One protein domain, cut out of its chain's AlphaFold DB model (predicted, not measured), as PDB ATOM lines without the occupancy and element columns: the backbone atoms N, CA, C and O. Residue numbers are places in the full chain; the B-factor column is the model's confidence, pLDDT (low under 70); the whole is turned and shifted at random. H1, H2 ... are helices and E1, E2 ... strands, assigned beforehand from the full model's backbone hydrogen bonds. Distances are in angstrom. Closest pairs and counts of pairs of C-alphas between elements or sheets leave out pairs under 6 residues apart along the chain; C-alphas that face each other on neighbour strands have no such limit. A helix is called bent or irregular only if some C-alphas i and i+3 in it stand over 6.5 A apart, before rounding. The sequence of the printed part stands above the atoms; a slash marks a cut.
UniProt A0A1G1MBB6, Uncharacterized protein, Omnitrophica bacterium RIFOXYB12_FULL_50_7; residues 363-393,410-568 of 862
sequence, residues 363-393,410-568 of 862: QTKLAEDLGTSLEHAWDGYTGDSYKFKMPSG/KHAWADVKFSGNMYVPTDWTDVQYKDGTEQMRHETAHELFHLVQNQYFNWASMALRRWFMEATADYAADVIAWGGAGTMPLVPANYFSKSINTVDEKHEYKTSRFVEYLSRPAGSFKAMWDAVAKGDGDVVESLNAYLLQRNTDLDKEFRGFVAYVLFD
ATOM      1  N   GLN A 363     -29.269 -25.431  -3.751       84.12
ATOM      2  CA  GLN A 363     -30.164 -25.451  -4.913       84.12
ATOM      3  C   GLN A 363     -31.603 -24.986  -4.601       84.12
ATOM      4  O   GLN A 363     -32.150 -24.152  -5.316       84.12
ATOM      5  N   THR A 364     -32.195 -25.455  -3.493       86.31
ATOM      6  CA  THR A 364     -33.547 -25.059  -3.054       86.31
ATOM      7  C   THR A 364     -33.650 -23.572  -2.738       86.31
ATOM      8  O   THR A 364     -34.506 -22.875  -3.278       86.31
ATOM      9  N   LYS A 365     -32.742 -23.064  -1.895       86.69
ATOM     10  CA  LYS A 365     -32.753 -21.658  -1.480       86.69
ATOM     11  C   LYS A 365     -32.531 -20.731  -2.668       86.69
ATOM     12  O   LYS A 365     -33.127 -19.660  -2.731       86.69
ATOM     13  N   LEU A 366     -31.680 -21.159  -3.599       85.12
ATOM     14  CA  LEU A 366     -31.423 -20.426  -4.822       85.12
ATOM     15  C   LEU A 366     -32.690 -20.299  -5.680       85.12
ATOM     16  O   LEU A 366     -33.043 -19.196  -6.082       85.12
ATOM     17  N   ALA A 367     -33.404 -21.400  -5.919       88.88
ATOM     18  CA  ALA A 367     -34.632 -21.381  -6.711       88.88
ATOM     19  C   ALA A 367     -35.740 -20.513  -6.080       88.88
ATOM     20  O   ALA A 367     -36.472 -19.822  -6.792       88.88
ATOM     21  N   GLU A 368     -35.846 -20.515  -4.747       90.81
ATOM     22  CA  GLU A 368     -36.750 -19.634  -3.992       90.81
ATOM     23  C   GLU A 368     -36.379 -18.153  -4.149       90.81
ATOM     24  O   GLU A 368     -37.249 -17.311  -4.391       90.81
ATOM     25  N   ASP A 369     -35.087 -17.827  -4.040       89.69
ATOM     26  CA  ASP A 369     -34.578 -16.460  -4.180       89.69
ATOM     27  C   ASP A 369     -34.752 -15.916  -5.599       89.69
ATOM     28  O   ASP A 369     -35.164 -14.764  -5.766       89.69
ATOM     29  N   LEU A 370     -34.483 -16.741  -6.614       90.31
ATOM     30  CA  LEU A 370     -34.711 -16.403  -8.018       90.31
ATOM     31  C   LEU A 370     -36.195 -16.137  -8.273       90.31
ATOM     32  O   LEU A 370     -36.543 -15.071  -8.775       90.31
ATOM     33  N   GLY A 371     -37.073 -17.060  -7.864       93.00
ATOM     34  CA  GLY A 371     -38.519 -16.904  -8.022       93.00
ATOM     35  C   GLY A 371     -39.043 -15.634  -7.348       93.00
ATOM     36  O   GLY A 371     -39.735 -14.842  -7.977       93.00
ATOM     37  N   THR A 372     -38.639 -15.381  -6.100       94.81
ATOM     38  CA  THR A 372     -39.040 -14.172  -5.356       94.81
ATOM     39  C   THR A 372     -38.560 -12.889  -6.037       94.81
ATOM     40  O   THR A 372     -39.301 -11.911  -6.114       94.81
ATOM     41  N   SER A 373     -37.322 -12.880  -6.539       93.62
ATOM     42  CA  SER A 373     -36.749 -11.711  -7.221       93.62
ATOM     43  C   SER A 373     -37.481 -11.403  -8.527       93.62
ATOM     44  O   SER A 373     -37.700 -10.239  -8.853       93.62
ATOM     45  N   LEU A 374     -37.910 -12.441  -9.244       94.31
ATOM     46  CA  LEU A 374     -38.649 -12.306 -10.494       94.31
ATOM     47  C   LEU A 374     -40.077 -11.814 -10.296       94.31
ATOM     48  O   LEU A 374     -40.518 -10.964 -11.063       94.31
ATOM     49  N   GLU A 375     -40.781 -12.291  -9.268       95.31
ATOM     50  CA  GLU A 375     -42.106 -11.755  -8.924       95.31
ATOM     51  C   GLU A 375     -42.020 -10.272  -8.544       95.31
ATOM     52  O   GLU A 375     -42.819  -9.462  -9.005       95.31
ATOM     53  N   HIS A 376     -40.981  -9.878  -7.799       95.56
ATOM     54  CA  HIS A 376     -40.756  -8.467  -7.481       95.56
ATOM     55  C   HIS A 376     -40.548  -7.608  -8.739       95.56
ATOM     56  O   HIS A 376     -41.142  -6.539  -8.880       95.56
ATOM     57  N   ALA A 377     -39.728  -8.083  -9.681       95.31
ATOM     58  CA  ALA A 377     -39.517  -7.394 -10.949       95.31
ATOM     59  C   ALA A 377     -40.795  -7.357 -11.809       95.31
ATOM     60  O   ALA A 377     -41.098  -6.329 -12.419       95.31
ATOM     61  N   TRP A 378     -41.576  -8.443 -11.822       94.38
ATOM     62  CA  TRP A 378     -42.873  -8.511 -12.496       94.38
ATOM     63  C   TRP A 378     -43.838  -7.436 -11.983       94.38
ATOM     64  O   TRP A 378     -44.427  -6.708 -12.789       94.38
ATOM     65  N   ASP A 379     -43.954  -7.277 -10.664       94.38
ATOM     66  CA  ASP A 379     -44.765  -6.228 -10.035       94.38
ATOM     67  C   ASP A 379     -44.288  -4.825 -10.437       94.38
ATOM     68  O   ASP A 379     -45.094  -3.964 -10.803       94.38
ATOM     69  N   GLY A 380     -42.970  -4.594 -10.449       93.25
ATOM     70  CA  GLY A 380     -42.382  -3.328 -10.897       93.25
ATOM     71  C   GLY A 380     -42.742  -2.982 -12.347       93.25
ATOM     72  O   GLY A 380     -43.118  -1.845 -12.652       93.25
ATOM     73  N   TYR A 381     -42.683  -3.963 -13.251       94.56
ATOM     74  CA  TYR A 381     -42.970  -3.769 -14.679       94.56
ATOM     75  C   TYR A 381     -44.469  -3.638 -14.986       94.56
ATOM     76  O   TYR A 381     -44.858  -2.887 -15.891       94.56
ATOM     77  N   THR A 382     -45.322  -4.329 -14.232       92.25
ATOM     78  CA  THR A 382     -46.786  -4.276 -14.388       92.25
ATOM     79  C   THR A 382     -47.445  -3.124 -13.642       92.25
ATOM     80  O   THR A 382     -48.564  -2.745 -13.996       92.25
ATOM     81  N   GLY A 383     -46.756  -2.543 -12.658       87.75
ATOM     82  CA  GLY A 383     -47.269  -1.475 -11.810       87.75
ATOM     83  C   GLY A 383     -47.821  -0.273 -12.584       87.75
ATOM     84  O   GLY A 383     -47.440   0.012 -13.725       87.75
ATOM     85  N   ASP A 384     -48.716   0.474 -11.931       83.81
ATOM     86  CA  ASP A 384     -49.520   1.536 -12.554       83.81
ATOM     87  C   ASP A 384     -48.709   2.639 -13.253       83.81
ATOM     88  O   ASP A 384     -49.199   3.269 -14.192       83.81
ATOM     89  N   SER A 385     -47.468   2.860 -12.822       82.44
ATOM     90  CA  SER A 385     -46.566   3.852 -13.411       82.44
ATOM     91  C   SER A 385     -46.062   3.463 -14.804       82.44
ATOM     92  O   SER A 385     -45.753   4.348 -15.602       82.44
ATOM     93  N   TYR A 386     -45.970   2.163 -15.106       89.19
ATOM     94  CA  TYR A 386     -45.332   1.664 -16.326       89.19
ATOM     95  C   TYR A 386     -46.275   0.846 -17.203       89.19
ATOM     96  O   TYR A 386     -46.348   1.124 -18.397       89.19
ATOM     97  N   LYS A 387     -47.040  -0.105 -16.649       89.69
ATOM     98  CA  LYS A 387     -48.024  -0.917 -17.397       89.69
ATOM     99  C   LYS A 387     -47.431  -1.577 -18.647       89.69
ATOM    100  O   LYS A 387     -47.991  -1.475 -19.746       89.69
ATOM    101  N   PHE A 388     -46.263  -2.203 -18.514       92.25
ATOM    102  CA  PHE A 388     -45.680  -2.947 -19.625       92.25
ATOM    103  C   PHE A 388     -46.555  -4.142 -20.017       92.25
ATOM    104  O   PHE A 388     -47.220  -4.762 -19.186       92.25
ATOM    105  N   LYS A 389     -46.556  -4.475 -21.312       89.62
ATOM    106  CA  LYS A 389     -47.148  -5.719 -21.803       89.62
ATOM    107  C   LYS A 389     -46.259  -6.863 -21.344       89.62
ATOM    108  O   LYS A 389     -45.144  -7.003 -21.837       89.62
ATOM    109  N   MET A 390     -46.763  -7.666 -20.418       87.31
ATOM    110  CA  MET A 390     -46.039  -8.845 -19.964       87.31
ATOM    111  C   MET A 390     -46.252 -10.026 -20.913       87.31
ATOM    112  O   MET A 390     -47.323 -10.140 -21.518       87.31
ATOM    113  N   PRO A 391     -45.265 -10.929 -21.022       76.25
ATOM    114  CA  PRO A 391     -45.419 -12.220 -21.687       76.25
ATOM    115  C   PRO A 391     -46.596 -13.022 -21.105       76.25
ATOM    116  O   PRO A 391     -46.478 -13.700 -20.088       76.25
ATOM    117  N   SER A 392     -47.757 -12.956 -21.762       62.28
ATOM    118  CA  SER A 392     -48.968 -13.699 -21.377       62.28
ATOM    119  C   SER A 392     -49.206 -14.937 -22.249       62.28
ATOM    120  O   SER A 392     -49.687 -15.947 -21.746       62.28
ATOM    121  N   GLY A 393     -48.804 -14.897 -23.526       53.81
ATOM    122  CA  GLY A 393     -48.859 -16.032 -24.466       53.81
ATOM    123  C   GLY A 393     -47.664 -16.997 -24.392       53.81
ATOM    124  O   GLY A 393     -47.625 -17.984 -25.120       53.81
ATOM    125  N   LYS A 410     -21.930 -17.722 -20.497       49.22
ATOM    126  CA  LYS A 410     -21.137 -16.507 -20.652       49.22
ATOM    127  C   LYS A 410     -21.711 -15.736 -21.845       49.22
ATOM    128  O   LYS A 410     -21.400 -16.046 -22.987       49.22
ATOM    129  N   HIS A 411     -22.600 -14.782 -21.564       46.53
ATOM    130  CA  HIS A 411     -23.003 -13.684 -22.462       46.53
ATOM    131  C   HIS A 411     -23.539 -14.043 -23.870       46.53
ATOM    132  O   HIS A 411     -23.323 -13.302 -24.826       46.53
ATOM    133  N   ALA A 412     -24.290 -15.138 -24.044       45.38
ATOM    134  CA  ALA A 412     -24.863 -15.484 -25.353       45.38
ATOM    135  C   ALA A 412     -26.158 -14.698 -25.659       45.38
ATOM    136  O   ALA A 412     -27.265 -15.219 -25.552       45.38
ATOM    137  N   TRP A 413     -26.003 -13.444 -26.078       44.03
ATOM    138  CA  TRP A 413     -27.066 -12.479 -26.386       44.03
ATOM    139  C   TRP A 413     -28.180 -12.925 -27.351       44.03
ATOM    140  O   TRP A 413     -29.297 -12.423 -27.256       44.03
ATOM    141  N   ALA A 414     -27.888 -13.800 -28.315       43.28
ATOM    142  CA  ALA A 414     -28.709 -13.898 -29.523       43.28
ATOM    143  C   ALA A 414     -29.895 -14.880 -29.451       43.28
ATOM    144  O   ALA A 414     -30.894 -14.629 -30.114       43.28
ATOM    145  N   ASP A 415     -29.845 -15.960 -28.654       44.16
ATOM    146  CA  ASP A 415     -30.805 -17.079 -28.871       44.16
ATOM    147  C   ASP A 415     -31.497 -17.590 -27.606       44.16
ATOM    148  O   ASP A 415     -32.404 -18.418 -27.657       44.16
ATOM    149  N   VAL A 416     -31.096 -17.053 -26.460       52.47
ATOM    150  CA  VAL A 416     -31.614 -17.414 -25.139       52.47
ATOM    151  C   VAL A 416     -32.816 -16.524 -24.791       52.47
ATOM    152  O   VAL A 416     -33.835 -17.004 -24.299       52.47
ATOM    153  N   LYS A 417     -32.739 -15.245 -25.192       55.72
ATOM    154  CA  LYS A 417     -33.683 -14.162 -24.869       55.72
ATOM    155  C   LYS A 417     -35.041 -14.244 -25.594       55.72
ATOM    156  O   LYS A 417     -35.968 -13.528 -25.229       55.72
ATOM    157  N   PHE A 418     -35.183 -15.116 -26.602       52.84
ATOM    158  CA  PHE A 418     -36.351 -15.142 -27.510       52.84
ATOM    159  C   PHE A 418     -37.104 -16.476 -27.552       52.84
ATOM    160  O   PHE A 418     -38.175 -16.547 -28.149       52.84
ATOM    161  N   SER A 419     -36.579 -17.514 -26.892       55.94
ATOM    162  CA  SER A 419     -37.212 -18.841 -26.807       55.94
ATOM    163  C   SER A 419     -38.489 -18.855 -25.953       55.94
ATOM    164  O   SER A 419     -39.210 -19.849 -25.915       55.94
ATOM    165  N   GLY A 420     -38.758 -17.762 -25.228       60.91
ATOM    166  CA  GLY A 420     -39.797 -17.708 -24.200       60.91
ATOM    167  C   GLY A 420     -39.370 -18.237 -22.848       60.91
ATOM    168  O   GLY A 420     -40.075 -18.039 -21.863       60.91
ATOM    169  N   ASN A 421     -38.216 -18.894 -22.807       72.25
ATOM    170  CA  ASN A 421     -37.562 -19.295 -21.585       72.25
ATOM    171  C   ASN A 421     -36.574 -18.205 -21.195       72.25
ATOM    172  O   ASN A 421     -35.922 -17.597 -22.045       72.25
ATOM    173  N   MET A 422     -36.460 -17.978 -19.900       80.50
ATOM    174  CA  MET A 422     -35.437 -17.127 -19.333       80.50
ATOM    175  C   MET A 422     -34.304 -18.011 -18.838       80.50
ATOM    176  O   MET A 422     -34.546 -19.113 -18.346       80.50
ATOM    177  N   TYR A 423     -33.075 -17.536 -18.954       79.62
ATOM    178  CA  TYR A 423     -31.936 -18.257 -18.429       79.62
ATOM    179  C   TYR A 423     -31.085 -17.319 -17.593       79.62
ATOM    180  O   TYR A 423     -30.912 -16.155 -17.940       79.62
ATOM    181  N   VAL A 424     -30.582 -17.837 -16.483       79.94
ATOM    182  CA  VAL A 424     -29.868 -17.060 -15.474       79.94
ATOM    183  C   VAL A 424     -28.537 -17.735 -15.152       79.94
ATOM    184  O   VAL A 424     -28.459 -18.971 -15.166       79.94
ATOM    185  N   PRO A 425     -27.480 -16.954 -14.878       76.19
ATOM    186  CA  PRO A 425     -26.186 -17.509 -14.519       76.19
ATOM    187  C   PRO A 425     -26.246 -18.207 -13.157       76.19
ATOM    188  O   PRO A 425     -27.242 -18.174 -12.435       76.19
ATOM    189  N   THR A 426     -25.163 -18.898 -12.825       69.81
ATOM    190  CA  THR A 426     -25.081 -19.754 -11.639       69.81
ATOM    191  C   THR A 426     -24.306 -19.151 -10.472       69.81
ATOM    192  O   THR A 426     -24.497 -19.579  -9.332       69.81
ATOM    193  N   ASP A 427     -23.429 -18.191 -10.761       77.81
ATOM    194  CA  ASP A 427     -22.493 -17.591  -9.818       77.81
ATOM    195  C   ASP A 427     -22.584 -16.061  -9.902       77.81
ATOM    196  O   ASP A 427     -22.362 -15.471 -10.959       77.81
ATOM    197  N   TRP A 428     -22.847 -15.421  -8.763       82.38
ATOM    198  CA  TRP A 428     -22.935 -13.970  -8.603       82.38
ATOM    199  C   TRP A 428     -21.821 -13.479  -7.692       82.38
ATOM    200  O   TRP A 428     -21.967 -13.311  -6.474       82.38
ATOM    201  N   THR A 429     -20.648 -13.349  -8.294       76.44
ATOM    202  CA  THR A 429     -19.409 -13.020  -7.589       76.44
ATOM    203  C   THR A 429     -18.773 -11.728  -8.089       76.44
ATOM    204  O   THR A 429     -17.602 -11.485  -7.791       76.44
ATOM    205  N   ASP A 430     -19.491 -10.923  -8.875       71.44
ATOM    206  CA  ASP A 430     -18.959  -9.651  -9.352       71.44
ATOM    207  C   ASP A 430     -18.909  -8.648  -8.193       71.44
ATOM    208  O   ASP A 430     -19.908  -8.310  -7.557       71.44
ATOM    209  N   VAL A 431     -17.696  -8.180  -7.915       63.88
ATOM    210  CA  VAL A 431     -17.388  -7.231  -6.842       63.88
ATOM    211  C   VAL A 431     -17.845  -5.804  -7.152       63.88
ATOM    212  O   VAL A 431     -17.724  -4.938  -6.288       63.88
ATOM    213  N   GLN A 432     -18.339  -5.539  -8.366       66.06
ATOM    214  CA  GLN A 432     -18.975  -4.266  -8.714       66.06
ATOM    215  C   GLN A 432     -20.294  -4.048  -7.964       66.06
ATOM    216  O   GLN A 432     -20.656  -2.904  -7.698       66.06
ATOM    217  N   TYR A 433     -20.984  -5.127  -7.590       70.75
ATOM    218  CA  TYR A 433     -22.221  -5.069  -6.814       70.75
ATOM    219  C   TYR A 433     -21.925  -5.009  -5.315       70.75
ATOM    220  O   TYR A 433     -20.879  -5.470  -4.845       70.75
ATOM    221  N   LYS A 434     -22.866  -4.477  -4.523       72.44
ATOM    222  CA  LYS A 434     -22.723  -4.425  -3.061       72.44
ATOM    223  C   LYS A 434     -22.610  -5.826  -2.472       72.44
ATOM    224  O   LYS A 434     -21.852  -6.039  -1.526       72.44
ATOM    225  N   ASP A 435     -23.393  -6.759  -3.005       81.19
ATOM    226  CA  ASP A 435     -23.252  -8.190  -2.782       81.19
ATOM    227  C   ASP A 435     -23.840  -8.992  -3.954       81.19
ATOM    228  O   ASP A 435     -24.582  -8.467  -4.784       81.19
ATOM    229  N   GLY A 436     -23.533 -10.285  -4.029       80.44
ATOM    230  CA  GLY A 436     -24.033 -11.127  -5.115       80.44
ATOM    231  C   GLY A 436     -25.542 -11.410  -5.051       80.44
ATOM    232  O   GLY A 436     -26.106 -11.904  -6.018       80.44
ATOM    233  N   THR A 437     -26.232 -11.093  -3.948       83.50
ATOM    234  CA  THR A 437     -27.704 -11.147  -3.922       83.50
ATOM    235  C   THR A 437     -28.291  -9.969  -4.698       83.50
ATOM    236  O   THR A 437     -29.288 -10.137  -5.394       83.50
ATOM    237  N   GLU A 438     -27.678  -8.793  -4.605       86.81
ATOM    238  CA  GLU A 438     -28.027  -7.637  -5.428       86.81
ATOM    239  C   GLU A 438     -27.723  -7.891  -6.911       86.81
ATOM    240  O   GLU A 438     -28.593  -7.648  -7.744       86.81
ATOM    241  N   GLN A 439     -26.565  -8.478  -7.231       86.94
ATOM    242  CA  GLN A 439     -26.248  -8.897  -8.601       86.94
ATOM    243  C   GLN A 439     -27.311  -9.856  -9.163       86.94
ATOM    244  O   GLN A 439     -27.863  -9.609 -10.231       86.94
ATOM    245  N   MET A 440     -27.652 -10.913  -8.419       87.44
ATOM    246  CA  MET A 440     -28.678 -11.883  -8.816       87.44
ATOM    247  C   MET A 440     -30.028 -11.214  -9.096       87.44
ATOM    248  O   MET A 440     -30.679 -11.503 -10.098       87.44
ATOM    249  N   ARG A 441     -30.460 -10.306  -8.217       90.50
ATOM    250  CA  ARG A 441     -31.715  -9.554  -8.365       90.50
ATOM    251  C   ARG A 441     -31.721  -8.641  -9.587       90.50
ATOM    252  O   ARG A 441     -32.753  -8.519 -10.242       90.50
ATOM    253  N   HIS A 442     -30.590  -8.005  -9.876       90.69
ATOM    254  CA  HIS A 442     -30.423  -7.146 -11.044       90.69
ATOM    255  C   HIS A 442     -30.468  -7.961 -12.337       90.69
ATOM    256  O   HIS A 442     -31.301  -7.703 -13.196       90.69
ATOM    257  N   GLU A 443     -29.646  -9.005 -12.445       88.00
ATOM    258  CA  GLU A 443     -29.564  -9.841 -13.647       88.00
ATOM    259  C   GLU A 443     -30.876 -10.582 -13.935       88.00
ATOM    260  O   GLU A 443     -31.314 -10.648 -15.081       88.00
ATOM    261  N   THR A 444     -31.561 -11.090 -12.908       89.31
ATOM    262  CA  THR A 444     -32.885 -11.716 -13.089       89.31
ATOM    263  C   THR A 444     -33.925 -10.726 -13.609       89.31
ATOM    264  O   THR A 444     -34.686 -11.055 -14.519       89.31
ATOM    265  N   ALA A 445     -33.950  -9.504 -13.072       93.31
ATOM    266  CA  ALA A 445     -34.844  -8.452 -13.542       93.31
ATOM    267  C   ALA A 445     -34.490  -7.992 -14.970       93.31
ATOM    268  O   ALA A 445     -35.398  -7.729 -15.764       93.31
ATOM    269  N   HIS A 446     -33.197  -7.935 -15.302       92.44
ATOM    270  CA  HIS A 446     -32.668  -7.596 -16.626       92.44
ATOM    271  C   HIS A 446     -33.123  -8.605 -17.680       92.44
ATOM    272  O   HIS A 446     -33.737  -8.232 -18.681       92.44
ATOM    273  N   GLU A 447     -32.920  -9.897 -17.413       88.38
ATOM    274  CA  GLU A 447     -33.349 -10.965 -18.318       88.38
ATOM    275  C   GLU A 447     -34.875 -11.016 -18.456       88.38
ATOM    276  O   GLU A 447     -35.384 -11.133 -19.571       88.38
ATOM    277  N   LEU A 448     -35.632 -10.807 -17.370       90.50
ATOM    278  CA  LEU A 448     -37.091 -10.685 -17.447       90.50
ATOM    279  C   LEU A 448     -37.521  -9.522 -18.351       90.50
ATOM    280  O   LEU A 448     -38.482  -9.656 -19.117       90.50
ATOM    281  N   PHE A 449     -36.824  -8.385 -18.296       92.12
ATOM    282  CA  PHE A 449     -37.180  -7.240 -19.126       92.12
ATOM    283  C   PHE A 449     -36.990  -7.542 -20.614       92.12
ATOM    284  O   PHE A 449     -37.809  -7.108 -21.417       92.12
ATOM    285  N   HIS A 450     -36.026  -8.373 -21.016       88.50
ATOM    286  CA  HIS A 450     -35.942  -8.811 -22.414       88.50
ATOM    287  C   HIS A 450     -37.193  -9.562 -22.889       88.50
ATOM    288  O   HIS A 450     -37.649  -9.337 -24.016       88.50
ATOM    289  N   LEU A 451     -37.830 -10.369 -22.032       84.50
ATOM    290  CA  LEU A 451     -39.109 -11.004 -22.370       84.50
ATOM    291  C   LEU A 451     -40.249  -9.978 -22.502       84.50
ATOM    292  O   LEU A 451     -41.158 -10.172 -23.318       84.50
ATOM    293  N   VAL A 452     -40.198  -8.881 -21.739       88.44
ATOM    294  CA  VAL A 452     -41.111  -7.735 -21.886       88.44
ATOM    295  C   VAL A 452     -40.896  -7.051 -23.234       88.44
ATOM    296  O   VAL A 452     -41.856  -6.820 -23.965       88.44
ATOM    297  N   GLN A 453     -39.647  -6.772 -23.609       88.50
ATOM    298  CA  GLN A 453     -39.303  -6.144 -24.890       88.50
ATOM    299  C   GLN A 453     -39.774  -6.988 -26.085       88.50
ATOM    300  O   GLN A 453     -40.300  -6.441 -27.058       88.50
ATOM    301  N   ASN A 454     -39.700  -8.316 -25.969       80.88
ATOM    302  CA  ASN A 454     -40.191  -9.269 -26.967       80.88
ATOM    303  C   ASN A 454     -41.724  -9.211 -27.176       80.88
ATOM    304  O   ASN A 454     -42.246  -9.735 -28.155       80.88
ATOM    305  N   GLN A 455     -42.484  -8.539 -26.296       84.25
ATOM    306  CA  GLN A 455     -43.915  -8.269 -26.527       84.25
ATOM    307  C   GLN A 455     -44.166  -7.077 -27.465       84.25
ATOM    308  O   GLN A 455     -45.305  -6.837 -27.880       84.25
ATOM    309  N   TYR A 456     -43.127  -6.298 -27.769       85.31
ATOM    310  CA  TYR A 456     -43.189  -5.106 -28.618       85.31
ATOM    311  C   TYR A 456     -42.428  -5.288 -29.929       85.31
ATOM    312  O   TYR A 456     -42.786  -4.673 -30.931       85.31
ATOM    313  N   PHE A 457     -41.404  -6.136 -29.932       78.56
ATOM    314  CA  PHE A 457     -40.500  -6.321 -31.054       78.56
ATOM    315  C   PHE A 457     -40.292  -7.806 -31.333       78.56
ATOM    316  O   PHE A 457     -40.220  -8.604 -30.408       78.56
ATOM    317  N   ASN A 458     -40.139  -8.164 -32.607       69.69
ATOM    318  CA  ASN A 458     -39.621  -9.481 -32.973       69.69
ATOM    319  C   ASN A 458     -38.086  -9.523 -32.846       69.69
ATOM    320  O   ASN A 458     -37.436  -8.485 -32.682       69.69
ATOM    321  N   TRP A 459     -37.506 -10.717 -32.974       65.38
ATOM    322  CA  TRP A 459     -36.067 -10.941 -32.804       65.38
ATOM    323  C   TRP A 459     -35.212 -10.025 -33.696       65.38
ATOM    324  O   TRP A 459     -34.304  -9.357 -33.205       65.38
ATOM    325  N   ALA A 460     -35.545  -9.922 -34.989       65.75
ATOM    326  CA  ALA A 460     -34.788  -9.123 -35.949       65.75
ATOM    327  C   ALA A 460     -34.835  -7.636 -35.573       65.75
ATOM    328  O   ALA A 460     -33.828  -6.929 -35.614       65.75
ATOM    329  N   SER A 461     -36.002  -7.170 -35.129       74.00
ATOM    330  CA  SER A 461     -36.211  -5.811 -34.649       74.00
ATOM    331  C   SER A 461     -35.417  -5.515 -33.376       74.00
ATOM    332  O   SER A 461     -34.858  -4.424 -33.268       74.00
ATOM    333  N   MET A 462     -35.341  -6.452 -32.426       78.06
ATOM    334  CA  MET A 462     -34.540  -6.298 -31.204       78.06
ATOM    335  C   MET A 462     -33.039  -6.324 -31.502       78.06
ATOM    336  O   MET A 462     -32.309  -5.479 -30.990       78.06
ATOM    337  N   ALA A 463     -32.582  -7.219 -32.383       74.69
ATOM    338  CA  ALA A 463     -31.183  -7.314 -32.798       74.69
ATOM    339  C   ALA A 463     -30.688  -6.034 -33.494       74.69
ATOM    340  O   ALA A 463     -29.582  -5.573 -33.232       74.69
ATOM    341  N   LEU A 464     -31.520  -5.393 -34.322       76.75
ATOM    342  CA  LEU A 464     -31.191  -4.090 -34.920       76.75
ATOM    343  C   LEU A 464     -31.137  -2.950 -33.890       76.75
ATOM    344  O   LEU A 464     -30.490  -1.931 -34.119       76.75
ATOM    345  N   ARG A 465     -31.796  -3.120 -32.740       84.88
ATOM    346  CA  ARG A 465     -31.887  -2.135 -31.650       84.88
ATOM    347  C   ARG A 465     -31.022  -2.530 -30.454       84.88
ATOM    348  O   ARG A 465     -31.273  -2.064 -29.346       84.88
ATOM    349  N   ARG A 466     -30.017  -3.385 -30.684       85.50
ATOM    350  CA  ARG A 466     -29.248  -4.102 -29.662       85.50
ATOM    351  C   ARG A 466     -28.847  -3.210 -28.482       85.50
ATOM    352  O   ARG A 466     -29.277  -3.459 -27.362       85.50
ATOM    353  N   TRP A 467     -28.133  -2.115 -28.739       88.88
ATOM    354  CA  TRP A 467     -27.677  -1.196 -27.689       88.88
ATOM    355  C   TRP A 467     -28.812  -0.676 -26.789       88.88
ATOM    356  O   TRP A 467     -28.660  -0.590 -25.574       88.88
ATOM    357  N   PHE A 468     -29.970  -0.364 -27.378       92.50
ATOM    358  CA  PHE A 468     -31.126   0.167 -26.664       92.50
ATOM    359  C   PHE A 468     -31.825  -0.927 -25.864       92.50
ATOM    360  O   PHE A 468     -32.341  -0.651 -24.783       92.50
ATOM    361  N   MET A 469     -31.817  -2.169 -26.358       91.62
ATOM    362  CA  MET A 469     -32.394  -3.306 -25.644       91.62
ATOM    363  C   MET A 469     -31.669  -3.561 -24.316       91.62
ATOM    364  O   MET A 469     -32.353  -3.628 -23.299       91.62
ATOM    365  N   GLU A 470     -30.330  -3.605 -24.250       91.31
ATOM    366  CA  GLU A 470     -29.683  -3.745 -22.923       91.31
ATOM    367  C   GLU A 470     -29.756  -2.476 -22.112       91.31
ATOM    368  O   GLU A 470     -30.031  -2.569 -20.928       91.31
ATOM    369  N   ALA A 471     -29.528  -1.300 -22.708       94.56
ATOM    370  CA  ALA A 471     -29.529  -0.059 -21.938       94.56
ATOM    371  C   ALA A 471     -30.865   0.133 -21.202       94.56
ATOM    372  O   ALA A 471     -30.896   0.580 -20.056       94.56
ATOM    373  N   THR A 472     -31.977  -0.224 -21.852       95.75
ATOM    374  CA  THR A 472     -33.308  -0.158 -21.237       95.75
ATOM    375  C   THR A 472     -33.615  -1.331 -20.312       95.75
ATOM    376  O   THR A 472     -34.328  -1.109 -19.339       95.75
ATOM    377  N   ALA A 473     -33.083  -2.534 -20.558       94.19
ATOM    378  CA  ALA A 473     -33.208  -3.666 -19.634       94.19
ATOM    379  C   ALA A 473     -32.430  -3.430 -18.331       94.19
ATOM    380  O   ALA A 473     -32.981  -3.630 -17.253       94.19
ATOM    381  N   ASP A 474     -31.220  -2.885 -18.429       94.00
ATOM    382  CA  ASP A 474     -30.346  -2.558 -17.302       94.00
ATOM    383  C   ASP A 474     -30.937  -1.407 -16.469       94.00
ATOM    384  O   ASP A 474     -31.004  -1.478 -15.240       94.00
ATOM    385  N   TYR A 475     -31.491  -0.385 -17.139       95.12
ATOM    386  CA  TYR A 475     -32.269   0.668 -16.478       95.12
ATOM    387  C   TYR A 475     -33.524   0.120 -15.789       95.12
ATOM    388  O   TYR A 475     -33.820   0.495 -14.656       95.12
ATOM    389  N   ALA A 476     -34.291  -0.739 -16.467       95.38
ATOM    390  CA  ALA A 476     -35.517  -1.293 -15.909       95.38
ATOM    391  C   ALA A 476     -35.228  -2.175 -14.689       95.38
ATOM    392  O   ALA A 476     -35.928  -2.054 -13.682       95.38
ATOM    393  N   ALA A 477     -34.172  -2.984 -14.744       94.38
ATOM    394  CA  ALA A 477     -33.719  -3.797 -13.628       94.38
ATOM    395  C   ALA A 477     -33.376  -2.937 -12.403       94.38
ATOM    396  O   ALA A 477     -33.950  -3.138 -11.338       94.38
ATOM    397  N   ASP A 478     -32.519  -1.924 -12.542       92.25
ATOM    398  CA  ASP A 478     -32.108  -1.099 -11.397       92.25
ATOM    399  C   ASP A 478     -33.246  -0.184 -10.909       92.25
ATOM    400  O   ASP A 478     -33.634  -0.187  -9.737       92.25
ATOM    401  N   VAL A 479     -33.824   0.608 -11.814       92.19
ATOM    402  CA  VAL A 479     -34.698   1.732 -11.453       92.19
ATOM    403  C   VAL A 479     -36.153   1.320 -11.293       92.19
ATOM    404  O   VAL A 479     -36.822   1.798 -10.376       92.19
ATOM    405  N   ILE A 480     -36.665   0.460 -12.175       93.19
ATOM    406  CA  ILE A 480     -38.087   0.098 -12.171       93.19
ATOM    407  C   ILE A 480     -38.347  -1.051 -11.206       93.19
ATOM    408  O   ILE A 480     -39.236  -0.931 -10.366       93.19
ATOM    409  N   ALA A 481     -37.583  -2.141 -11.310       93.44
ATOM    410  CA  ALA A 481     -37.768  -3.297 -10.443       93.44
ATOM    411  C   ALA A 481     -37.289  -3.012  -9.014       93.44
ATOM    412  O   ALA A 481     -37.991  -3.359  -8.075       93.44
ATOM    413  N   TRP A 482     -36.144  -2.337  -8.834       90.25
ATOM    414  CA  TRP A 482     -35.519  -2.181  -7.510       90.25
ATOM    415  C   TRP A 482     -35.431  -0.737  -6.992       90.25
ATOM    416  O   TRP A 482     -34.809  -0.484  -5.960       90.25
ATOM    417  N   GLY A 483     -36.101   0.216  -7.647       86.31
ATOM    418  CA  GLY A 483     -36.237   1.588  -7.150       86.31
ATOM    419  C   GLY A 483     -34.946   2.415  -7.170       86.31
ATOM    420  O   GLY A 483     -34.849   3.398  -6.435       86.31
ATOM    421  N   GLY A 484     -33.966   2.039  -7.994       82.06
ATOM    422  CA  GLY A 484     -32.662   2.695  -8.096       82.06
ATOM    423  C   GLY A 484     -31.700   2.217  -7.014       82.06
ATOM    424  O   GLY A 484     -31.122   3.036  -6.296       82.06
ATOM    425  N   ALA A 485     -31.549   0.897  -6.888       70.56
ATOM    426  CA  ALA A 485     -30.615   0.249  -5.967       70.56
ATOM    427  C   ALA A 485     -29.151   0.675  -6.203       70.56
ATOM    428  O   ALA A 485     -28.336   0.606  -5.283       70.56
ATOM    429  N   GLY A 486     -28.841   1.209  -7.389       74.62
ATOM    430  CA  GLY A 486     -27.528   1.733  -7.754       74.62
ATOM    431  C   GLY A 486     -26.642   0.685  -8.417       74.62
ATOM    432  O   GLY A 486     -25.421   0.798  -8.344       74.62
ATOM    433  N   THR A 487     -27.256  -0.314  -9.049       82.75
ATOM    434  CA  THR A 487     -26.597  -1.461  -9.681       82.75
ATOM    435  C   THR A 487     -26.132  -1.188 -11.104       82.75
ATOM    436  O   THR A 487     -25.203  -1.849 -11.563       82.75
ATOM    437  N   MET A 488     -26.712  -0.198 -11.796       88.62
ATOM    438  CA  MET A 488     -26.234   0.198 -13.123       88.62
ATOM    439  C   MET A 488     -24.750   0.604 -13.069       88.62
ATOM    440  O   MET A 488     -24.330   1.311 -12.140       88.62
ATOM    441  N   PRO A 489     -23.947   0.270 -14.092       84.38
ATOM    442  CA  PRO A 489     -22.530   0.590 -14.101       84.38
ATOM    443  C   PRO A 489     -22.287   2.103 -14.048       84.38
ATOM    444  O   PRO A 489     -23.068   2.924 -14.547       84.38
ATOM    445  N   LEU A 490     -21.168   2.488 -13.436       83.75
ATOM    446  CA  LEU A 490     -20.665   3.855 -13.531       83.75
ATOM    447  C   LEU A 490     -20.169   4.127 -14.957       83.75
ATOM    448  O   LEU A 490     -19.675   3.239 -15.650       83.75
ATOM    449  N   VAL A 491     -20.257   5.384 -15.380       85.25
ATOM    450  CA  VAL A 491     -19.788   5.855 -16.681       85.25
ATOM    451  C   VAL A 491     -18.287   6.130 -16.576       85.25
ATOM    452  O   VAL A 491     -17.886   7.082 -15.897       85.25
ATOM    453  N   PRO A 492     -17.411   5.328 -17.203       77.50
ATOM    454  CA  PRO A 492     -16.007   5.691 -17.303       77.50
ATOM    455  C   PRO A 492     -15.860   6.862 -18.274       77.50
ATOM    456  O   PRO A 492     -16.636   7.001 -19.215       77.50
ATOM    457  N   ALA A 493     -14.833   7.691 -18.100       68.75
ATOM    458  CA  ALA A 493     -14.644   8.839 -18.984       68.75
ATOM    459  C   ALA A 493     -14.520   8.424 -20.469       68.75
ATOM    460  O   ALA A 493     -15.101   9.090 -21.321       68.75
ATOM    461  N   ASN A 494     -13.883   7.284 -20.782       71.81
ATOM    462  CA  ASN A 494     -13.783   6.751 -22.152       71.81
ATOM    463  C   ASN A 494     -15.122   6.286 -22.755       71.81
ATOM    464  O   ASN A 494     -15.150   5.908 -23.918       71.81
ATOM    465  N   TYR A 495     -16.235   6.329 -22.020       81.19
ATOM    466  CA  TYR A 495     -17.561   6.081 -22.578       81.19
ATOM    467  C   TYR A 495     -17.836   6.995 -23.779       81.19
ATOM    468  O   TYR A 495     -18.196   6.519 -24.849       81.19
ATOM    469  N   PHE A 496     -17.561   8.294 -23.646       80.25
ATOM    470  CA  PHE A 496     -17.885   9.272 -24.685       80.25
ATOM    471  C   PHE A 496     -17.006   9.173 -25.944       80.25
ATOM    472  O   PHE A 496     -17.252   9.867 -26.928       80.25
ATOM    473  N   SER A 497     -15.987   8.307 -25.955       73.81
ATOM    474  CA  SER A 497     -15.188   8.061 -27.158       73.81
ATOM    475  C   SER A 497     -15.899   7.166 -28.179       73.81
ATOM    476  O   SER A 497     -15.363   6.937 -29.256       73.81
ATOM    477  N   LYS A 498     -17.062   6.607 -27.834       77.62
ATOM    478  CA  LYS A 498     -17.853   5.702 -28.675       77.62
ATOM    479  C   LYS A 498     -19.244   6.281 -28.907       77.62
ATOM    480  O   LYS A 498     -19.665   7.195 -28.202       77.62
ATOM    481  N   SER A 499     -19.933   5.760 -29.917       79.50
ATOM    482  CA  SER A 499     -21.299   6.172 -30.217       79.50
ATOM    483  C   SER A 499     -22.298   5.547 -29.253       79.50
ATOM    484  O   SER A 499     -22.158   4.372 -28.953       79.50
ATOM    485  N   ILE A 500     -23.357   6.267 -28.857       84.81
ATOM    486  CA  ILE A 500     -24.445   5.721 -28.018       84.81
ATOM    487  C   ILE A 500     -25.031   4.413 -28.569       84.81
ATOM    488  O   ILE A 500     -25.552   3.601 -27.814       84.81
ATOM    489  N   ASN A 501     -24.950   4.207 -29.889       84.75
ATOM    490  CA  ASN A 501     -25.426   2.999 -30.556       84.75
ATOM    491  C   ASN A 501     -24.354   1.910 -30.734       84.75
ATOM    492  O   ASN A 501     -24.590   0.939 -31.452       84.75
ATOM    493  N   THR A 502     -23.174   2.071 -30.130       85.44
ATOM    494  CA  THR A 502     -22.123   1.055 -30.121       85.44
ATOM    495  C   THR A 502     -22.579  -0.164 -29.327       85.44
ATOM    496  O   THR A 502     -23.165  -0.051 -28.254       85.44
ATOM    497  N   VAL A 503     -22.290  -1.330 -29.895       83.94
ATOM    498  CA  VAL A 503     -22.607  -2.643 -29.347       83.94
ATOM    499  C   VAL A 503     -21.295  -3.400 -29.233       83.94
ATOM    500  O   VAL A 503     -20.723  -3.801 -30.247       83.94
ATOM    501  N   ASP A 504     -20.803  -3.551 -28.011       80.75
ATOM    502  CA  ASP A 504     -19.540  -4.235 -27.723       80.75
ATOM    503  C   ASP A 504     -19.578  -5.018 -26.404       80.75
ATOM    504  O   ASP A 504     -18.533  -5.320 -25.828       80.75
ATOM    505  N   GLU A 505     -20.786  -5.339 -25.928       79.12
ATOM    506  CA  GLU A 505     -21.068  -6.058 -24.681       79.12
ATOM    507  C   GLU A 505     -20.708  -5.281 -23.413       79.12
ATOM    508  O   GLU A 505     -20.839  -5.798 -22.305       79.12
ATOM    509  N   LYS A 506     -20.294  -4.014 -23.541       82.44
ATOM    510  CA  LYS A 506     -19.948  -3.145 -22.409       82.44
ATOM    511  C   LYS A 506     -20.588  -1.765 -22.523       82.44
ATOM    512  O   LYS A 506     -21.045  -1.209 -21.523       82.44
ATOM    513  N   HIS A 507     -20.556  -1.163 -23.707       85.25
ATOM    514  CA  HIS A 507     -20.969   0.214 -23.943       85.25
ATOM    515  C   HIS A 507     -22.481   0.385 -23.797       85.25
ATOM    516  O   HIS A 507     -22.939   1.362 -23.204       85.25
ATOM    517  N   GLU A 508     -23.257  -0.589 -24.261       88.25
ATOM    518  CA  GLU A 508     -24.711  -0.610 -24.136       88.25
ATOM    519  C   GLU A 508     -25.181  -0.601 -22.673       88.25
ATOM    520  O   GLU A 508     -26.046   0.200 -22.326       88.25
ATOM    521  N   TYR A 509     -24.545  -1.373 -21.784       89.31
ATOM    522  CA  TYR A 509     -24.851  -1.355 -20.350       89.31
ATOM    523  C   TYR A 509     -24.514   0.002 -19.735       89.31
ATOM    524  O   TYR A 509     -25.324   0.586 -19.038       89.31
ATOM    525  N   LYS A 510     -23.365   0.604 -20.071       90.25
ATOM    526  CA  LYS A 510     -23.020   1.967 -19.606       90.25
ATOM    527  C   LYS A 510     -23.985   3.036 -20.135       90.25
ATOM    528  O   LYS A 510     -24.181   4.066 -19.490       90.25
ATOM    529  N   THR A 511     -24.612   2.790 -21.286       93.19
ATOM    530  CA  THR A 511     -25.619   3.675 -21.891       93.19
ATOM    531  C   THR A 511     -26.944   3.671 -21.117       93.19
ATOM    532  O   THR A 511     -27.726   4.613 -21.263       93.19
ATOM    533  N   SER A 512     -27.176   2.717 -20.206       94.19
ATOM    534  CA  SER A 512     -28.319   2.752 -19.280       94.19
ATOM    535  C   SER A 512     -28.347   4.030 -18.433       94.19
ATOM    536  O   SER A 512     -29.417   4.568 -18.159       94.19
ATOM    537  N   ARG A 513     -27.185   4.634 -18.142       93.06
ATOM    538  CA  ARG A 513     -27.082   5.939 -17.465       93.06
ATOM    539  C   ARG A 513     -27.569   7.113 -18.313       93.06
ATOM    540  O   ARG A 513     -28.084   8.088 -17.764       93.06
ATOM    541  N   PHE A 514     -27.450   7.032 -19.638       93.50
ATOM    542  CA  PHE A 514     -28.055   8.026 -20.526       93.50
ATOM    543  C   PHE A 514     -29.574   7.840 -20.594       93.50
ATOM    544  O   PHE A 514     -30.318   8.812 -20.493       93.50
ATOM    545  N   VAL A 515     -30.046   6.592 -20.658       94.69
ATOM    546  CA  VAL A 515     -31.477   6.267 -20.528       94.69
ATOM    547  C   VAL A 515     -32.032   6.792 -19.201       94.69
ATOM    548  O   VAL A 515     -33.088   7.425 -19.185       94.69
ATOM    549  N   GLU A 516     -31.302   6.614 -18.100       93.31
ATOM    550  CA  GLU A 516     -31.650   7.146 -16.783       93.31
ATOM    551  C   GLU A 516     -31.755   8.673 -16.796       93.31
ATOM    552  O   GLU A 516     -32.715   9.231 -16.265       93.31
ATOM    553  N   TYR A 517     -30.797   9.352 -17.433       92.81
ATOM    554  CA  TYR A 517     -30.796  10.805 -17.578       92.81
ATOM    555  C   TYR A 517     -32.037  11.309 -18.328       92.81
ATOM    556  O   TYR A 517     -32.731  12.194 -17.828       92.81
ATOM    557  N   LEU A 518     -32.367  10.697 -19.468       92.06
ATOM    558  CA  LEU A 518     -33.559  11.026 -20.265       92.06
ATOM    559  C   LEU A 518     -34.874  10.680 -19.549       92.06
ATOM    560  O   LEU A 518     -35.931  11.253 -19.828       92.06
ATOM    561  N   SER A 519     -34.808   9.754 -18.596       90.94
ATOM    562  CA  SER A 519     -35.947   9.305 -17.796       90.94
ATOM    563  C   SER A 519     -36.298  10.256 -16.638       90.94
ATOM    564  O   SER A 519     -37.140   9.937 -15.796       90.94
ATOM    565  N   ARG A 520     -35.667  11.438 -16.587       85.19
ATOM    566  CA  ARG A 520     -35.944  12.512 -15.625       85.19
ATOM    567  C   ARG A 520     -36.781  13.599 -16.317       85.19
ATOM    568  O   ARG A 520     -36.344  14.113 -17.345       85.19
ATOM    569  N   PRO A 521     -37.948  14.017 -15.782       76.12
ATOM    570  CA  PRO A 521     -38.602  13.622 -14.525       76.12
ATOM    571  C   PRO A 521     -39.333  12.266 -14.583       76.12
ATOM    572  O   PRO A 521     -39.614  11.743 -15.658       76.12
ATOM    573  N   ALA A 522     -39.678  11.728 -13.405       58.78
ATOM    574  CA  ALA A 522     -40.305  10.414 -13.237       58.78
ATOM    575  C   ALA A 522     -41.503  10.175 -14.180       58.78
ATOM    576  O   ALA A 522     -42.360  11.042 -14.350       58.78
ATOM    577  N   GLY A 523     -41.557   8.978 -14.774       60.00
ATOM    578  CA  GLY A 523     -42.581   8.581 -15.748       60.00
ATOM    579  C   GLY A 523     -42.233   8.882 -17.212       60.00
ATOM    580  O   GLY A 523     -42.921   8.388 -18.108       60.00
ATOM    581  N   SER A 524     -41.150   9.620 -17.501       81.94
ATOM    582  CA  SER A 524     -40.741   9.873 -18.892       81.94
ATOM    583  C   SER A 524     -40.160   8.639 -19.590       81.94
ATOM    584  O   SER A 524     -40.262   8.556 -20.814       81.94
ATOM    585  N   PHE A 525     -39.650   7.647 -18.846       92.88
ATOM    586  CA  PHE A 525     -39.135   6.404 -19.432       92.88
ATOM    587  C   PHE A 525     -40.183   5.685 -20.283       92.88
ATOM    588  O   PHE A 525     -39.929   5.383 -21.445       92.88
ATOM    589  N   LYS A 526     -41.390   5.447 -19.744       91.88
ATOM    590  CA  LYS A 526     -42.428   4.712 -20.482       91.88
ATOM    591  C   LYS A 526     -42.872   5.456 -21.739       91.88
ATOM    592  O   LYS A 526     -43.096   4.835 -22.774       91.88
ATOM    593  N   ALA A 527     -42.962   6.783 -21.667       91.44
ATOM    594  CA  ALA A 527     -43.300   7.610 -22.819       91.44
ATOM    595  C   ALA A 527     -42.205   7.568 -23.899       91.44
ATOM    596  O   ALA A 527     -42.527   7.485 -25.084       91.44
ATOM    597  N   MET A 528     -40.929   7.600 -23.496       93.31
ATOM    598  CA  MET A 528     -39.785   7.436 -24.395       93.31
ATOM    599  C   MET A 528     -39.797   6.052 -25.044       93.31
ATOM    600  O   MET A 528     -39.711   5.946 -26.265       93.31
ATOM    601  N   TRP A 529     -39.978   5.003 -24.238       93.56
ATOM    602  CA  TRP A 529     -40.107   3.625 -24.698       93.56
ATOM    603  C   TRP A 529     -41.207   3.482 -25.753       93.56
ATOM    604  O   TRP A 529     -40.950   2.971 -26.838       93.56
ATOM    605  N   ASP A 530     -42.416   3.978 -25.477       92.19
ATOM    606  CA  ASP A 530     -43.548   3.872 -26.403       92.19
ATOM    607  C   ASP A 530     -43.325   4.624 -27.713       92.19
ATOM    608  O   ASP A 530     -43.830   4.200 -28.753       92.19
ATOM    609  N   ALA A 531     -42.605   5.744 -27.675       90.75
ATOM    610  CA  ALA A 531     -42.263   6.486 -28.879       90.75
ATOM    611  C   ALA A 531     -41.244   5.724 -29.733       90.75
ATOM    612  O   ALA A 531     -41.460   5.566 -30.932       90.75
ATOM    613  N   VAL A 532     -40.192   5.178 -29.114       90.12
ATOM    614  CA  VAL A 532     -39.192   4.355 -29.810       90.12
ATOM    615  C   VAL A 532     -39.812   3.063 -30.349       90.12
ATOM    616  O   VAL A 532     -39.535   2.674 -31.481       90.12
ATOM    617  N   ALA A 533     -40.694   2.419 -29.583       89.12
ATOM    618  CA  ALA A 533     -41.346   1.177 -29.990       89.12
ATOM    619  C   ALA A 533     -42.312   1.330 -31.168       89.12
ATOM    620  O   ALA A 533     -42.574   0.356 -31.867       89.12
ATOM    621  N   LYS A 534     -42.823   2.541 -31.413       87.44
ATOM    622  CA  LYS A 534     -43.653   2.859 -32.583       87.44
ATOM    623  C   LYS A 534     -42.845   3.264 -33.820       87.44
ATOM    624  O   LYS A 534     -43.445   3.387 -34.881       87.44
ATOM    625  N   GLY A 535     -41.544   3.522 -33.680       79.69
ATOM    626  CA  GLY A 535     -40.686   4.002 -34.763       79.69
ATOM    627  C   GLY A 535     -40.243   2.911 -35.747       79.69
ATOM    628  O   GLY A 535     -40.251   1.718 -35.433       79.69
ATOM    629  N   ASP A 536     -39.793   3.336 -36.929       68.62
ATOM    630  CA  ASP A 536     -39.600   2.481 -38.114       68.62
ATOM    631  C   ASP A 536     -38.359   1.566 -38.092       68.62
ATOM    632  O   ASP A 536     -38.170   0.757 -38.998       68.62
ATOM    633  N   GLY A 537     -37.487   1.641 -37.082       69.38
ATOM    634  CA  GLY A 537     -36.233   0.872 -37.106       69.38
ATOM    635  C   GLY A 537     -35.109   1.511 -36.322       69.38
ATOM    636  O   GLY A 537     -34.521   0.890 -35.437       69.38
ATOM    637  N   ASP A 538     -34.832   2.766 -36.663       84.31
ATOM    638  CA  ASP A 538     -33.711   3.519 -36.126       84.31
ATOM    639  C   ASP A 538     -34.071   4.112 -34.759       84.31
ATOM    640  O   ASP A 538     -34.938   4.984 -34.620       84.31
ATOM    641  N   VAL A 539     -33.400   3.608 -33.723       87.88
ATOM    642  CA  VAL A 539     -33.601   4.073 -32.348       87.88
ATOM    643  C   VAL A 539     -33.183   5.529 -32.186       87.88
ATOM    644  O   VAL A 539     -33.861   6.271 -31.484       87.88
ATOM    645  N   VAL A 540     -32.080   5.945 -32.809       87.81
ATOM    646  CA  VAL A 540     -31.521   7.293 -32.664       87.81
ATOM    647  C   VAL A 540     -32.477   8.312 -33.277       87.81
ATOM    648  O   VAL A 540     -32.789   9.320 -32.641       87.81
ATOM    649  N   GLU A 541     -33.006   8.024 -34.467       88.38
ATOM    650  CA  GLU A 541     -34.011   8.876 -35.111       88.38
ATOM    651  C   GLU A 541     -35.311   8.932 -34.304       88.38
ATOM    652  O   GLU A 541     -35.830  10.020 -34.040       88.38
ATOM    653  N   SER A 542     -35.806   7.778 -33.850       90.69
ATOM    654  CA  SER A 542     -37.044   7.697 -33.064       90.69
ATOM    655  C   SER A 542     -36.919   8.432 -31.725       90.69
ATOM    656  O   SER A 542     -37.841   9.134 -31.301       90.69
ATOM    657  N   LEU A 543     -35.758   8.321 -31.075       90.56
ATOM    658  CA  LEU A 543     -35.446   9.034 -29.844       90.56
ATOM    659  C   LEU A 543     -35.373  10.543 -30.084       90.56
ATOM    660  O   LEU A 543     -35.978  11.314 -29.342       90.56
ATOM    661  N   ASN A 544     -34.696  10.981 -31.145       90.56
ATOM    662  CA  ASN A 544     -34.630  12.398 -31.482       90.56
ATOM    663  C   ASN A 544     -36.023  12.968 -31.808       90.56
ATOM    664  O   ASN A 544     -36.370  14.047 -31.335       90.56
ATOM    665  N   ALA A 545     -36.863  12.228 -32.535       91.62
ATOM    666  CA  ALA A 545     -38.246  12.621 -32.805       91.62
ATOM    667  C   ALA A 545     -39.074  12.765 -31.512       91.62
ATOM    668  O   ALA A 545     -39.826  13.730 -31.360       91.62
ATOM    669  N   TYR A 546     -38.903  11.847 -30.555       92.12
ATOM    670  CA  TYR A 546     -39.523  11.925 -29.228       92.12
ATOM    671  C   TYR A 546     -39.096  13.176 -28.441       92.12
ATOM    672  O   TYR A 546     -39.930  13.809 -27.779       92.12
ATOM    673  N   LEU A 547     -37.812  13.532 -28.519       91.94
ATOM    674  CA  LEU A 547     -37.233  14.703 -27.858       91.94
ATOM    675  C   LEU A 547     -37.697  16.015 -28.506       91.94
ATOM    676  O   LEU A 547     -38.089  16.937 -27.788       91.94
ATOM    677  N   LEU A 548     -37.777  16.076 -29.839       92.44
ATOM    678  CA  LEU A 548     -38.264  17.250 -30.578       92.44
ATOM    679  C   LEU A 548     -39.697  17.629 -30.189       92.44
ATOM    680  O   LEU A 548     -40.002  18.808 -30.013       92.44
ATOM    681  N   GLN A 549     -40.560  16.640 -29.939       91.69
ATOM    682  CA  GLN A 549     -41.920  16.870 -29.427       91.69
ATOM    683  C   GLN A 549     -41.954  17.495 -28.019       91.69
ATOM    684  O   GLN A 549     -43.005  17.947 -27.566       91.69
ATOM    685  N   ARG A 550     -40.818  17.526 -27.315       90.38
ATOM    686  CA  ARG A 550     -40.638  18.082 -25.965       90.38
ATOM    687  C   ARG A 550     -39.788  19.353 -25.957       90.38
ATOM    688  O   ARG A 550     -39.315  19.755 -24.897       90.38
ATOM    689  N   ASN A 551     -39.628  20.012 -27.107       91.50
ATOM    690  CA  ASN A 551     -38.831  21.237 -27.264       91.50
ATOM    691  C   ASN A 551     -37.352  21.060 -26.858       91.50
ATOM    692  O   ASN A 551     -36.717  21.971 -26.313       91.50
ATOM    693  N   THR A 552     -36.804  19.877 -27.113       91.81
ATOM    694  CA  THR A 552     -35.379  19.567 -26.985       91.81
ATOM    695  C   THR A 552     -34.966  18.647 -28.135       91.81
ATOM    696  O   THR A 552     -35.789  18.316 -28.979       91.81
ATOM    697  N   ASP A 553     -33.708  18.254 -28.214       89.50
ATOM    698  CA  ASP A 553     -33.227  17.316 -29.224       89.50
ATOM    699  C   ASP A 553     -32.109  16.450 -28.644       89.50
ATOM    700  O   ASP A 553     -31.649  16.663 -27.517       89.50
ATOM    701  N   LEU A 554     -31.693  15.439 -29.401       87.31
ATOM    702  CA  LEU A 554     -30.677  14.501 -28.944       87.31
ATOM    703  C   LEU A 554     -29.319  15.172 -28.677       87.31
ATOM    704  O   LEU A 554     -28.634  14.763 -27.746       87.31
ATOM    705  N   ASP A 555     -28.931  16.192 -29.451       83.31
ATOM    706  CA  ASP A 555     -27.666  16.912 -29.242       83.31
ATOM    707  C   ASP A 555     -27.681  17.631 -27.898       83.31
ATOM    708  O   ASP A 555     -26.793  17.433 -27.067       83.31
ATOM    709  N   LYS A 556     -28.745  18.387 -27.637       86.38
ATOM    710  CA  LYS A 556     -28.915  19.131 -26.397       86.38
ATOM    711  C   LYS A 556     -28.971  18.221 -25.171       86.38
ATOM    712  O   LYS A 556     -28.291  18.503 -24.184       86.38
ATOM    713  N   GLU A 557     -29.742  17.135 -25.219       90.62
ATOM    714  CA  GLU A 557     -29.838  16.201 -24.091       90.62
ATOM    715  C   GLU A 557     -28.531  15.437 -23.863       90.62
ATOM    716  O   GLU A 557     -28.109  15.260 -22.721       90.62
ATOM    717  N   PHE A 558     -27.840  15.032 -24.930       88.69
ATOM    718  CA  PHE A 558     -26.557  14.349 -24.795       88.69
ATOM    719  C   PHE A 558     -25.467  15.277 -24.244       88.69
ATOM    720  O   PHE A 558     -24.704  14.871 -23.368       88.69
ATOM    721  N   ARG A 559     -25.429  16.555 -24.652       87.00
ATOM    722  CA  ARG A 559     -24.557  17.570 -24.027       87.00
ATOM    723  C   ARG A 559     -24.854  17.738 -22.543       87.00
ATOM    724  O   ARG A 559     -23.931  17.783 -21.729       87.00
ATOM    725  N   GLY A 560     -26.136  17.797 -22.190       89.75
ATOM    726  CA  GLY A 560     -26.584  17.843 -20.802       89.75
ATOM    727  C   GLY A 560     -26.132  16.617 -20.006       89.75
ATOM    728  O   GLY A 560     -25.663  16.761 -18.876       89.75
ATOM    729  N   PHE A 561     -26.195  15.429 -20.606       91.44
ATOM    730  CA  PHE A 561     -25.704  14.192 -20.007       91.44
ATOM    731  C   PHE A 561     -24.185  14.204 -19.801       91.44
ATOM    732  O   PHE A 561     -23.726  13.899 -18.700       91.44
ATOM    733  N   VAL A 562     -23.400  14.620 -20.802       88.00
ATOM    734  CA  VAL A 562     -21.939  14.785 -20.675       88.00
ATOM    735  C   VAL A 562     -21.608  15.727 -19.518       88.00
ATOM    736  O   VAL A 562     -20.786  15.393 -18.664       88.00
ATOM    737  N   ALA A 563     -22.284  16.878 -19.442       88.50
ATOM    738  CA  ALA A 563     -22.072  17.842 -18.370       88.50
ATOM    739  C   ALA A 563     -22.464  17.279 -16.995       88.50
ATOM    740  O   ALA A 563     -21.734  17.459 -16.021       88.50
ATOM    741  N   TYR A 564     -23.582  16.553 -16.919       90.50
ATOM    742  CA  TYR A 564     -24.022  15.883 -15.699       90.50
ATOM    743  C   TYR A 564     -22.995  14.853 -15.219       90.50
ATOM    744  O   TYR A 564     -22.609  14.876 -14.054       90.50
ATOM    745  N   VAL A 565     -22.500  13.984 -16.102       87.44
ATOM    746  CA  VAL A 565     -21.509  12.962 -15.743       87.44
ATOM    747  C   VAL A 565     -20.189  13.601 -15.305       87.44
ATOM    748  O   VAL A 565     -19.660  13.262 -14.245       87.44
ATOM    749  N   LEU A 566     -19.650  14.525 -16.104       83.56
ATOM    750  CA  LEU A 566     -18.295  15.042 -15.907       83.56
ATOM    751  C   LEU A 566     -18.203  16.135 -14.844       83.56
ATOM    752  O   LEU A 566     -17.170  16.240 -14.186       83.56
ATOM    753  N   PHE A 567     -19.245  16.945 -14.664       85.69
ATOM    754  CA  PHE A 567     -19.135  18.194 -13.908       85.69
ATOM    755  C   PHE A 567     -20.097  18.318 -12.724       85.69
ATOM    756  O   PHE A 567     -19.914  19.221 -11.909       85.69
ATOM    757  N   ASP A 568     -21.069  17.416 -12.570       86.44
ATOM    758  CA  ASP A 568     -21.895  17.316 -11.359       86.44
ATOM    759  C   ASP A 568     -21.297  16.292 -10.387       86.44
ATOM    760  O   ASP A 568     -20.891  15.195 -10.780       86.44
TER     761      ASP A 568
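AT A GLANCE: This is residues 363 to 393 and 410 to 568 of the 862 residues of an uncharacterized protein of Omnitrophica bacterium RIFOXYB12_FULL_50_7 (UniProt A0A1G1MBB6). A compact pile of crossed helices has H4 in its middle, with H2 crossing it on one side and H6 on the other. H1 packs on H2 and on the end of H4, residues 476 to 481, while H8 and H9 lie toward the other end of the long axis from H1, H9 crossing the end of H6 and H7 packing on H8 near H4. The short strand E1 is on the outside of H2, and the short helix H5 is at the rim near H6 and H9. The printed part has 190 residues, with nine named helices and one named strand in the order H1, E1, H2, H3, H4, H5, H6, H7, H8, H9, and its class is mostly helix. The radius of gyration of the C-alphas is 16.2 A, and the C-alphas span 52 by 38 by 31 A.

IN THESE COORDINATES: H1, residues 363 to 382, is the longest helix; it runs 28.5 A from C-alpha 363 at (-30.164, -25.451, -4.913) to C-alpha 382 at (-46.786, -4.276, -14.388). H2, residues 436 to 453, is 25.5 A long, and H4, residues 466 to 481, 21.0 A. H4 has a kink of 25 degrees near residue 475. H4 is neither bent nor irregular, but only just: C-alphas 478 and 481 are 6.1 A apart. The same holds for H6, residues 507 to 518, 17.0 A long, where C-alphas 510 and 513 are 6.1 A apart. H7, residues 524 to 533, and H8, residues 539 to 548, are 14.1 A each. H9, residues 554 to 567, is 19.3 A long and ends at C-alpha 567 at (-19.135, 18.194, -13.908). H3, residues 459 to 464, is 8.7 A; H5, residues 493 to 497, is 8.2 A and only just irregular, with C-alphas 493 and 496 6.6 A apart. E1, residues 422 to 424, is 6.8 A and pairs with no named strand.

HOW THE PARTS SIT: H1 touches H2 with residues 370 to 378 alone, at a steep tilt of 49 degrees, the same way; the closest C-alphas are those of Ala 377 and Ala 445, 5.4 A apart. H1 also touches H4, about perpendicular at 83 degrees, with C-alphas 377 and 481 closest at 4.5 A. H4 touches H2 at a steep tilt of 57 degrees, opposite ways, closest at C-alphas 445 and 477, 4.8 A. H4 touches H6 at a steep tilt of 57 degrees, the same way, closest at C-alphas 471 and 512, 4.1 A. H6 touches H9, about perpendicular at 80 degrees, closest at C-alphas 517 and 561, 6.6 A. H6 and H7 touch only at the corner, closest at C-alphas 518 and 525, 7.3 A. H7 touches H8 at a steep tilt of 52 degrees, opposite ways, closest at C-alphas 532 and 542, 5.1 A. H8 and H9 only just touch, with 3 pairs of C-alphas within 8 A, closest at C-alphas 544 and 554, 5.1 A. H3 is close to but not clearly touching H4, closest at C-alphas 462 and 469, 6.7 A, and H5 stands likewise to H6, closest at C-alphas 495 and 507, 6.9 A. The closest C-alphas of E1 and H2, those of Val 424 and Thr 444, are 6.6 A apart. H1 and H9 are apart. Every O i to N i+4 pair is within hydrogen-bond range in H1, H3, H7, H8 and H9; the counts are 13 of 14 in H2, 11 of 12 in H4, 6 of 8 in H6 and 0 of 1 in H5, where 2 of 2 O i to N i+3 pairs are within range.

THE WHOLE: The two C-alphas farthest apart are those of Thr 364 and Asn 551, 52.5 A. Residues 394 to 409 are not printed, and C-alphas 393 and 410 are 28.0 A apart across the cut. The links E1 to H2 and H4 to H5 are long. The mean pLDDT of the printed part is 83.4; 24 residues are under 70, among them residues 410 to 420.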